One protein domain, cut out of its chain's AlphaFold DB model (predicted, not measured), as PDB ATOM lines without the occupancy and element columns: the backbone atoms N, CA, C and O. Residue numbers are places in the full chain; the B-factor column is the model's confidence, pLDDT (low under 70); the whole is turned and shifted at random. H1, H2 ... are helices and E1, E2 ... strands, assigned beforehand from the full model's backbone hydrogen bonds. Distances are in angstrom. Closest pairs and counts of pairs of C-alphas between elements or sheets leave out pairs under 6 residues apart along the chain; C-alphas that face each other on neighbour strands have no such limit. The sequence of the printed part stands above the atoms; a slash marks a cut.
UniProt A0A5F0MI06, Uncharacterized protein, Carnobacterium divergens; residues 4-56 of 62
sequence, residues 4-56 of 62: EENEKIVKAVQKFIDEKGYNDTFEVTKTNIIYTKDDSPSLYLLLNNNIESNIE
ATOM      1  N   GLU A   4      11.258 -12.537 -26.135       85.62
ATOM      2  CA  GLU A   4       9.974 -13.230 -26.017       85.62
ATOM      3  C   GLU A   4       8.974 -12.516 -25.084       85.62
ATOM      4  O   GLU A   4       7.774 -12.488 -25.361       85.62
ATOM      5  N   GLU A   5       9.445 -11.920 -23.983       84.50
ATOM      6  CA  GLU A   5       8.596 -11.149 -23.061       84.50
ATOM      7  C   GLU A   5       8.068  -9.876 -23.734       84.50
ATOM      8  O   GLU A   5       6.876  -9.580 -23.656       84.50
ATOM      9  N   ASN A   6       8.932  -9.171 -24.469       85.06
ATOM     10  CA  ASN A   6       8.546  -7.965 -25.199       85.06
ATOM     11  C   ASN A   6       7.511  -8.248 -26.289       85.06
ATOM     12  O   ASN A   6       6.532  -7.513 -26.420       85.06
ATOM     13  N   GLU A   7       7.681  -9.328 -27.052       88.38
ATOM     14  CA  GLU A   7       6.699  -9.701 -28.071       88.38
ATOM     15  C   GLU A   7       5.323 -10.019 -27.480       88.38
ATOM     16  O   GLU A   7       4.305  -9.672 -28.086       88.38
ATOM     17  N   LYS A   8       5.269 -10.654 -26.302       89.31
ATOM     18  CA  LYS A   8       4.001 -10.927 -25.607       89.31
ATOM     19  C   LYS A   8       3.288  -9.632 -25.229       89.31
ATOM     20  O   LYS A   8       2.078  -9.538 -25.423       89.31
ATOM     21  N   ILE A   9       4.029  -8.632 -24.751       90.00
ATOM     22  CA  ILE A   9       3.472  -7.324 -24.380       90.00
ATOM     23  C   ILE A   9       2.921  -6.610 -25.610       90.00
ATOM     24  O   ILE A   9       1.757  -6.219 -25.606       90.00
ATOM     25  N   VAL A  10       3.714  -6.495 -26.678       90.69
ATOM     26  CA  VAL A  10       3.286  -5.838 -27.925       90.69
ATOM     27  C   VAL A  10       2.015  -6.486 -28.473       90.69
ATOM     28  O   VAL A  10       1.045  -5.789 -28.757       90.69
ATOM     29  N   LYS A  11       1.980  -7.823 -28.557       92.06
ATOM     30  CA  LYS A  11       0.808  -8.562 -29.052       92.06
ATOM     31  C   LYS A  11      -0.426  -8.357 -28.173       92.06
ATOM     32  O   LYS A  11      -1.518  -8.204 -28.708       92.06
ATOM     33  N   ALA A  12      -0.270  -8.352 -26.849       92.00
ATOM     34  CA  ALA A  12      -1.386  -8.143 -25.929       92.00
ATOM     35  C   ALA A  12      -1.972  -6.728 -26.050       92.00
ATOM     36  O   ALA A  12      -3.188  -6.567 -26.116       92.00
ATOM     37  N   VAL A  13      -1.101  -5.720 -26.125       90.94
ATOM     38  CA  VAL A  13      -1.494  -4.316 -26.266       90.94
ATOM     39  C   VAL A  13      -2.167  -4.066 -27.621       90.94
ATOM     40  O   VAL A  13      -3.225  -3.444 -27.661       90.94
ATOM     41  N   GLN A  14      -1.614  -4.603 -28.714       91.06
ATOM     42  CA  GLN A  14      -2.223  -4.492 -30.045       91.06
ATOM     43  C   GLN A  14      -3.599  -5.164 -30.092       91.06
ATOM     44  O   GLN A  14      -4.567  -4.557 -30.535       91.06
ATOM     45  N   LYS A  15      -3.710  -6.388 -29.560       93.38
ATOM     46  CA  LYS A  15      -4.983  -7.110 -29.509       93.38
ATOM     47  C   LYS A  15      -6.061  -6.314 -28.764       93.38
ATOM     48  O   LYS A  15      -7.207  -6.295 -29.197       93.38
ATOM     49  N   PHE A  16      -5.700  -5.659 -27.663       92.25
ATOM     50  CA  PHE A  16      -6.626  -4.821 -26.904       92.25
ATOM     51  C   PHE A  16      -7.154  -3.635 -27.727       92.25
ATOM     52  O   PHE A  16      -8.356  -3.385 -27.727       92.25
ATOM     53  N   ILE A  17      -6.273  -2.925 -28.442       90.50
ATOM     54  CA  ILE A  17      -6.662  -1.825 -29.342       90.50
ATOM     55  C   ILE A  17      -7.655  -2.330 -30.395       90.50
ATOM     56  O   ILE A  17      -8.710  -1.724 -30.587       90.50
ATOM     57  N   ASP A  18      -7.332  -3.458 -31.035       89.75
ATOM     58  CA  ASP A  18      -8.149  -4.045 -32.098       89.75
ATOM     59  C   ASP A  18      -9.545  -4.448 -31.579       89.75
ATOM     60  O   ASP A  18     -10.550  -4.215 -32.249       89.75
ATOM     61  N   GLU A  19      -9.630  -5.010 -30.365       92.06
ATOM     62  CA  GLU A  19     -10.898  -5.393 -29.721       92.06
ATOM     63  C   GLU A  19     -11.764  -4.188 -29.329       92.06
ATOM     64  O   GLU A  19     -12.992  -4.288 -29.316       92.06
ATOM     65  N   LYS A  20     -11.145  -3.051 -28.998       89.38
ATOM     66  CA  LYS A  20     -11.869  -1.837 -28.603       89.38
ATOM     67  C   LYS A  20     -12.441  -1.066 -29.787       89.38
ATOM     68  O   LYS A  20     -13.414  -0.338 -29.597       89.38
ATOM     69  N   GLY A  21     -11.875  -1.230 -30.983       81.56
ATOM     70  CA  GLY A  21     -12.369  -0.581 -32.199       81.56
ATOM     71  C   GLY A  21     -12.314   0.946 -32.124       81.56
ATOM     72  O   GLY A  21     -13.248   1.617 -32.564       81.56
ATOM     73  N   TYR A  22     -11.257   1.495 -31.520       85.06
ATOM     74  CA  TYR A  22     -11.059   2.940 -31.451       85.06
ATOM     75  C   TYR A  22     -11.010   3.546 -32.861       85.06
ATOM     76  O   TYR A  22     -10.373   2.998 -33.756       85.06
ATOM     77  N   ASN A  23     -11.660   4.699 -33.053       73.12
ATOM     78  CA  ASN A  23     -11.586   5.453 -34.315       73.12
ATOM     79  C   ASN A  23     -10.207   6.098 -34.543       73.12
ATOM     80  O   ASN A  23      -9.934   6.607 -35.628       73.12
ATOM     81  N   ASP A  24      -9.356   6.092 -33.518       81.56
ATOM     82  CA  ASP A  24      -8.005   6.628 -33.568       81.56
ATOM     83  C   ASP A  24      -7.012   5.569 -34.063       81.56
ATOM     84  O   ASP A  24      -7.201   4.369 -33.856       81.56
ATOM     85  N   THR A  25      -5.906   6.002 -34.671       87.44
ATOM     86  CA  THR A  25      -4.882   5.069 -35.161       87.44
ATOM     87  C   THR A  25      -3.822   4.838 -34.093       87.44
ATOM     88  O   THR A  25      -3.130   5.773 -33.686       87.44
ATOM     89  N   PHE A  26      -3.650   3.585 -33.675       89.88
ATOM     90  CA  PHE A  26      -2.555   3.170 -32.801       89.88
ATOM     91  C   PHE A  26      -1.602   2.231 -33.548       89.88
ATOM     92  O   PHE A  26      -2.035   1.257 -34.158       89.88
ATOM     93  N   GLU A  27      -0.300   2.485 -33.443       90.06
ATOM     94  CA  GLU A  27       0.761   1.581 -33.892       90.06
ATOM     95  C   GLU A  27       1.650   1.218 -32.699       90.06
ATOM     96  O   GLU A  27       2.223   2.089 -32.039       90.06
ATOM     97  N   VAL A  28       1.771  -0.077 -32.401       89.25
ATOM     98  CA  VAL A  28       2.579  -0.573 -31.282       89.25
ATOM     99  C   VAL A  28       3.845  -1.243 -31.811       89.25
ATOM    100  O   VAL A  28       3.806  -2.260 -32.498       89.25
ATOM    101  N   THR A  29       4.996  -0.687 -31.447       87.12
ATOM    102  CA  THR A  29       6.332  -1.210 -31.773       87.12
ATOM    103  C   THR A  29       6.983  -1.843 -30.543       87.12
ATOM    104  O   THR A  29       6.477  -1.718 -29.430       87.12
ATOM    105  N   LYS A  30       8.158  -2.477 -30.705       83.25
ATOM    106  CA  LYS A  30       8.906  -3.119 -29.600       83.25
ATOM    107  C   LYS A  30       9.197  -2.195 -28.405       83.25
ATOM    108  O   LYS A  30       9.469  -2.696 -27.321       83.25
ATOM    109  N   THR A  31       9.198  -0.876 -28.600       85.56
ATOM    110  CA  THR A  31       9.574   0.102 -27.562       85.56
ATOM    111  C   THR A  31       8.602   1.265 -27.417       85.56
ATOM    112  O   THR A  31       8.668   1.980 -26.420       85.56
ATOM    113  N   ASN A  32       7.720   1.489 -28.391       88.12
ATOM    114  CA  ASN A  32       6.881   2.680 -28.442       88.12
ATOM    115  C   ASN A  32       5.447   2.348 -28.853       88.12
ATOM    116  O   ASN A  32       5.221   1.416 -29.620       88.12
ATOM    117  N   ILE A  33       4.518   3.180 -28.406       89.69
ATOM    118  CA  ILE A  33       3.143   3.273 -28.885       89.69
ATOM    119  C   ILE A  33       3.030   4.616 -29.608       89.69
ATOM    120  O   ILE A  33       3.299   5.664 -29.018       89.69
ATOM    121  N   ILE A  34       2.655   4.588 -30.879       91.44
ATOM    122  CA  ILE A  34       2.367   5.770 -31.684       91.44
ATOM    123  C   ILE A  34       0.848   5.905 -31.734       91.44
ATOM    124  O   ILE A  34       0.160   4.982 -32.157       91.44
ATOM    125  N   TYR A  35       0.331   7.037 -31.275       91.31
ATOM    126  CA  TYR A  35      -1.093   7.357 -31.283       91.31
ATOM    127  C   TYR A  35      -1.335   8.532 -32.222       91.31
ATOM    128  O   TYR A  35      -0.718   9.579 -32.042       91.31
ATOM    129  N   THR A  36      -2.213   8.378 -33.205       88.31
ATOM    130  CA  THR A  36      -2.551   9.438 -34.160       88.31
ATOM    131  C   THR A  36      -4.040   9.746 -34.074       88.31
ATOM    132  O   THR A  36      -4.874   8.885 -34.365       88.31
ATOM    133  N   LYS A  37      -4.347  10.992 -33.700       85.75
ATOM    134  CA  LYS A  37      -5.693  11.579 -33.665       85.75
ATOM    135  C   LYS A  37      -5.681  12.841 -34.518       85.75
ATOM    136  O   LYS A  37      -4.744  13.626 -34.386       85.75
ATOM    137  N   ASP A  38      -6.666  13.022 -35.395       85.69
ATOM    138  CA  ASP A  38      -6.788  14.207 -36.265       85.69
ATOM    139  C   ASP A  38      -5.466  14.579 -36.985       85.69
ATOM    140  O   ASP A  38      -4.985  15.711 -36.898       85.69
ATOM    141  N   ASP A  39      -4.819  13.592 -37.622       80.31
ATOM    142  CA  ASP A  39      -3.518  13.709 -38.313       80.31
ATOM    143  C   ASP A  39      -2.331  14.182 -37.444       80.31
ATOM    144  O   ASP A  39      -1.256  14.504 -37.957       80.31
ATOM    145  N   SER A  40      -2.484  14.187 -36.116       84.75
ATOM    146  CA  SER A  40      -1.452  14.596 -35.160       84.75
ATOM    147  C   SER A  40      -0.871  13.382 -34.421       84.75
ATOM    148  O   SER A  40      -1.486  12.884 -33.471       84.75
ATOM    149  N   PRO A  41       0.312  12.878 -34.823       89.56
ATOM    150  CA  PRO A  41       0.938  11.737 -34.168       89.56
ATOM    151  C   PRO A  41       1.591  12.136 -32.839       89.56
ATOM    152  O   PRO A  41       2.296  13.139 -32.731       89.56
ATOM    153  N   SER A  42       1.403  11.293 -31.831       90.81
ATOM    154  CA  SER A  42       1.981  11.393 -30.494       90.81
ATOM    155  C   SER A  42       2.742  10.113 -30.161       90.81
ATOM    156  O   SER A  42       2.247   9.006 -30.374       90.81
ATOM    157  N   LEU A  43       3.958  10.258 -29.629       90.31
ATOM    158  CA  LEU A  43       4.836   9.140 -29.288       90.31
ATOM    159  C   LEU A  43       4.823   8.878 -27.781       90.31
ATOM    160  O   LEU A  43       5.156   9.757 -26.984       90.31
ATOM    161  N   TYR A  44       4.524   7.643 -27.393       89.19
ATOM    162  CA  TYR A  44       4.554   7.186 -26.009       89.19
ATOM    163  C   TYR A  44       5.487   5.989 -25.850       89.19
ATOM    164  O   TYR A  44       5.558   5.117 -26.709       89.19
ATOM    165  N   LEU A  45       6.179   5.906 -24.713       89.06
ATOM    166  CA  LEU A  45       6.997   4.736 -24.387       89.06
ATOM    167  C   LEU A  45       6.115   3.537 -24.027       89.06
ATOM    168  O   LEU A  45       5.194   3.667 -23.205       89.06
ATOM    169  N   LEU A  46       6.453   2.380 -24.598       85.81
ATOM    170  CA  LEU A  46       5.939   1.086 -24.173       85.81
ATOM    171  C   LEU A  46       6.621   0.710 -22.854       85.81
ATOM    172  O   LEU A  46       7.847   0.681 -22.737       85.81
ATOM    173  N   LEU A  47       5.822   0.454 -21.827       84.50
ATOM    174  CA  LEU A  47       6.320   0.022 -20.529       84.50
ATOM    175  C   LEU A  47       6.542  -1.488 -20.571       84.50
ATOM    176  O   LEU A  47       5.628  -2.273 -20.332       84.50
ATOM    177  N   ASN A  48       7.775  -1.882 -20.871       70.31
ATOM    178  CA  ASN A  48       8.178  -3.256 -21.191       70.31
ATOM    179  C   ASN A  48       8.016  -4.309 -20.072       70.31
ATOM    180  O   ASN A  48       8.433  -5.445 -20.250       70.31
ATOM    181  N   ASN A  49       7.428  -3.967 -18.923       73.88
ATOM    182  CA  ASN A  49       7.190  -4.909 -17.822       73.88
ATOM    183  C   ASN A  49       5.739  -4.895 -17.314       73.88
ATOM    184  O   ASN A  49       5.449  -5.551 -16.317       73.88
ATOM    185  N   ASN A  50       4.833  -4.121 -17.926       85.44
ATOM    186  CA  ASN A  50       3.471  -3.994 -17.407       85.44
ATOM    187  C   ASN A  50       2.443  -3.781 -18.529       85.44
ATOM    188  O   ASN A  50       2.255  -2.665 -19.014       85.44
ATOM    189  N   ILE A  51       1.773  -4.863 -18.936       88.88
ATOM    190  CA  ILE A  51       0.714  -4.842 -19.958       88.88
ATOM    191  C   ILE A  51      -0.449  -3.951 -19.511       88.88
ATOM    192  O   ILE A  51      -0.883  -3.105 -20.287       88.88
ATOM    193  N   GLU A  52      -0.901  -4.089 -18.261       90.75
ATOM    194  CA  GLU A  52      -2.032  -3.326 -17.717       90.75
ATOM    195  C   GLU A  52      -1.763  -1.820 -17.775       90.75
ATOM    196  O   GLU A  52      -2.591  -1.071 -18.275       90.75
ATOM    197  N   SER A  53      -0.567  -1.368 -17.389       91.06
ATOM    198  CA  SER A  53      -0.211   0.055 -17.483       91.06
ATOM    199  C   SER A  53      -0.155   0.584 -18.921       91.06
ATOM    200  O   SER A  53      -0.402   1.769 -19.143       91.06
ATOM    201  N   ASN A  54       0.197  -0.252 -19.904       90.38
ATOM    202  CA  ASN A  54       0.143   0.155 -21.313       90.38
ATOM    203  C   ASN A  54      -1.304   0.258 -21.806       90.38
ATOM    204  O   ASN A  54      -1.637   1.216 -22.500       90.38
ATOM    205  N   ILE A  55      -2.157  -0.686 -21.403       91.00
ATOM    206  CA  ILE A  55      -3.594  -0.676 -21.688       91.00
ATOM    207  C   ILE A  55      -4.264   0.555 -21.066       91.00
ATOM    208  O   ILE A  55      -4.904   1.316 -21.784       91.00
ATOM    209  N   GLU A  56      -4.043   0.822 -19.776       91.12
ATOM    210  CA  GLU A  56      -4.576   2.013 -19.101       91.12
ATOM    211  C   GLU A  56      -4.137   3.307 -19.793       91.12
ATOM    212  O   GLU A  56      -4.898   4.272 -19.869       91.12
TER     213      GLU A  56
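Overview. This is residues 4 to 56 of the 62 residues of an uncharacterized protein of Carnobacterium divergens (UniProt A0A5F0MI06). What does the model look like? A long helix, H1, runs along the edge strand E1 of a small three-stranded sheet, and a short helix, H2, packs on H1 beside its residues 9 to 16, clear of E1 and E2. What is it made of? The printed part has 53 residues, with H1, E1, E2, E3 and H2 in that order; the sheet E1 - E2 - E3 is antiparallel, and the class is mixed, helices and strands. How large is its outline? It is compact, with a radius of gyration of the C-alphas of 10.7 A, yet elongated, spanning 33 by 21 by 16 A.

Along the chain. Where does the first helix run? H1, residues 4 to 20, starts at C-alpha 4 (9.974, -13.230, -26.017) and is 24.8 A long. Where are the strands? E1 is residues 25 to 28, E2 residues 32 to 37, 16.3 A long, and E3 residues 40 to 45, 16.9 A long. What comes last? H2, residues 51 to 56, ends at C-alpha 56 (-4.576, 2.013, -19.101).

Arrangement. How does H1 meet the sheet? In two layers, helix on one face of a sheet, H1 is over E1, with Val 10 and Val 28 their closest C-alphas at 6.3 A. How do the strands pair? They form a meander, each strand the antiparallel neighbour of the one before, in hairpins E1 and E2, and E2 and E3. N 27 and O 34 are 2.8 A apart, and N 42 and O 35 are 2.7 A apart, within hydrogen-bond range. Where is H2? It touches residues 9 to 16 of H1 alone, the same way at a shallow tilt of 32 degrees, with Ile 9 and Ile 51 the closest C-alphas at 5.8 A. In H1 and H2 every O i to N i+4 pair is within hydrogen-bond range.

Size, cuts and confidence. How far does it reach? The two C-alphas farthest apart, of Glu 4 and Asp 38, are 33.7 A apart. Are there cuts, long links or weak spots? The printed part has no cut, its four links are tight, and no printed residue is under 70 in pLDDT.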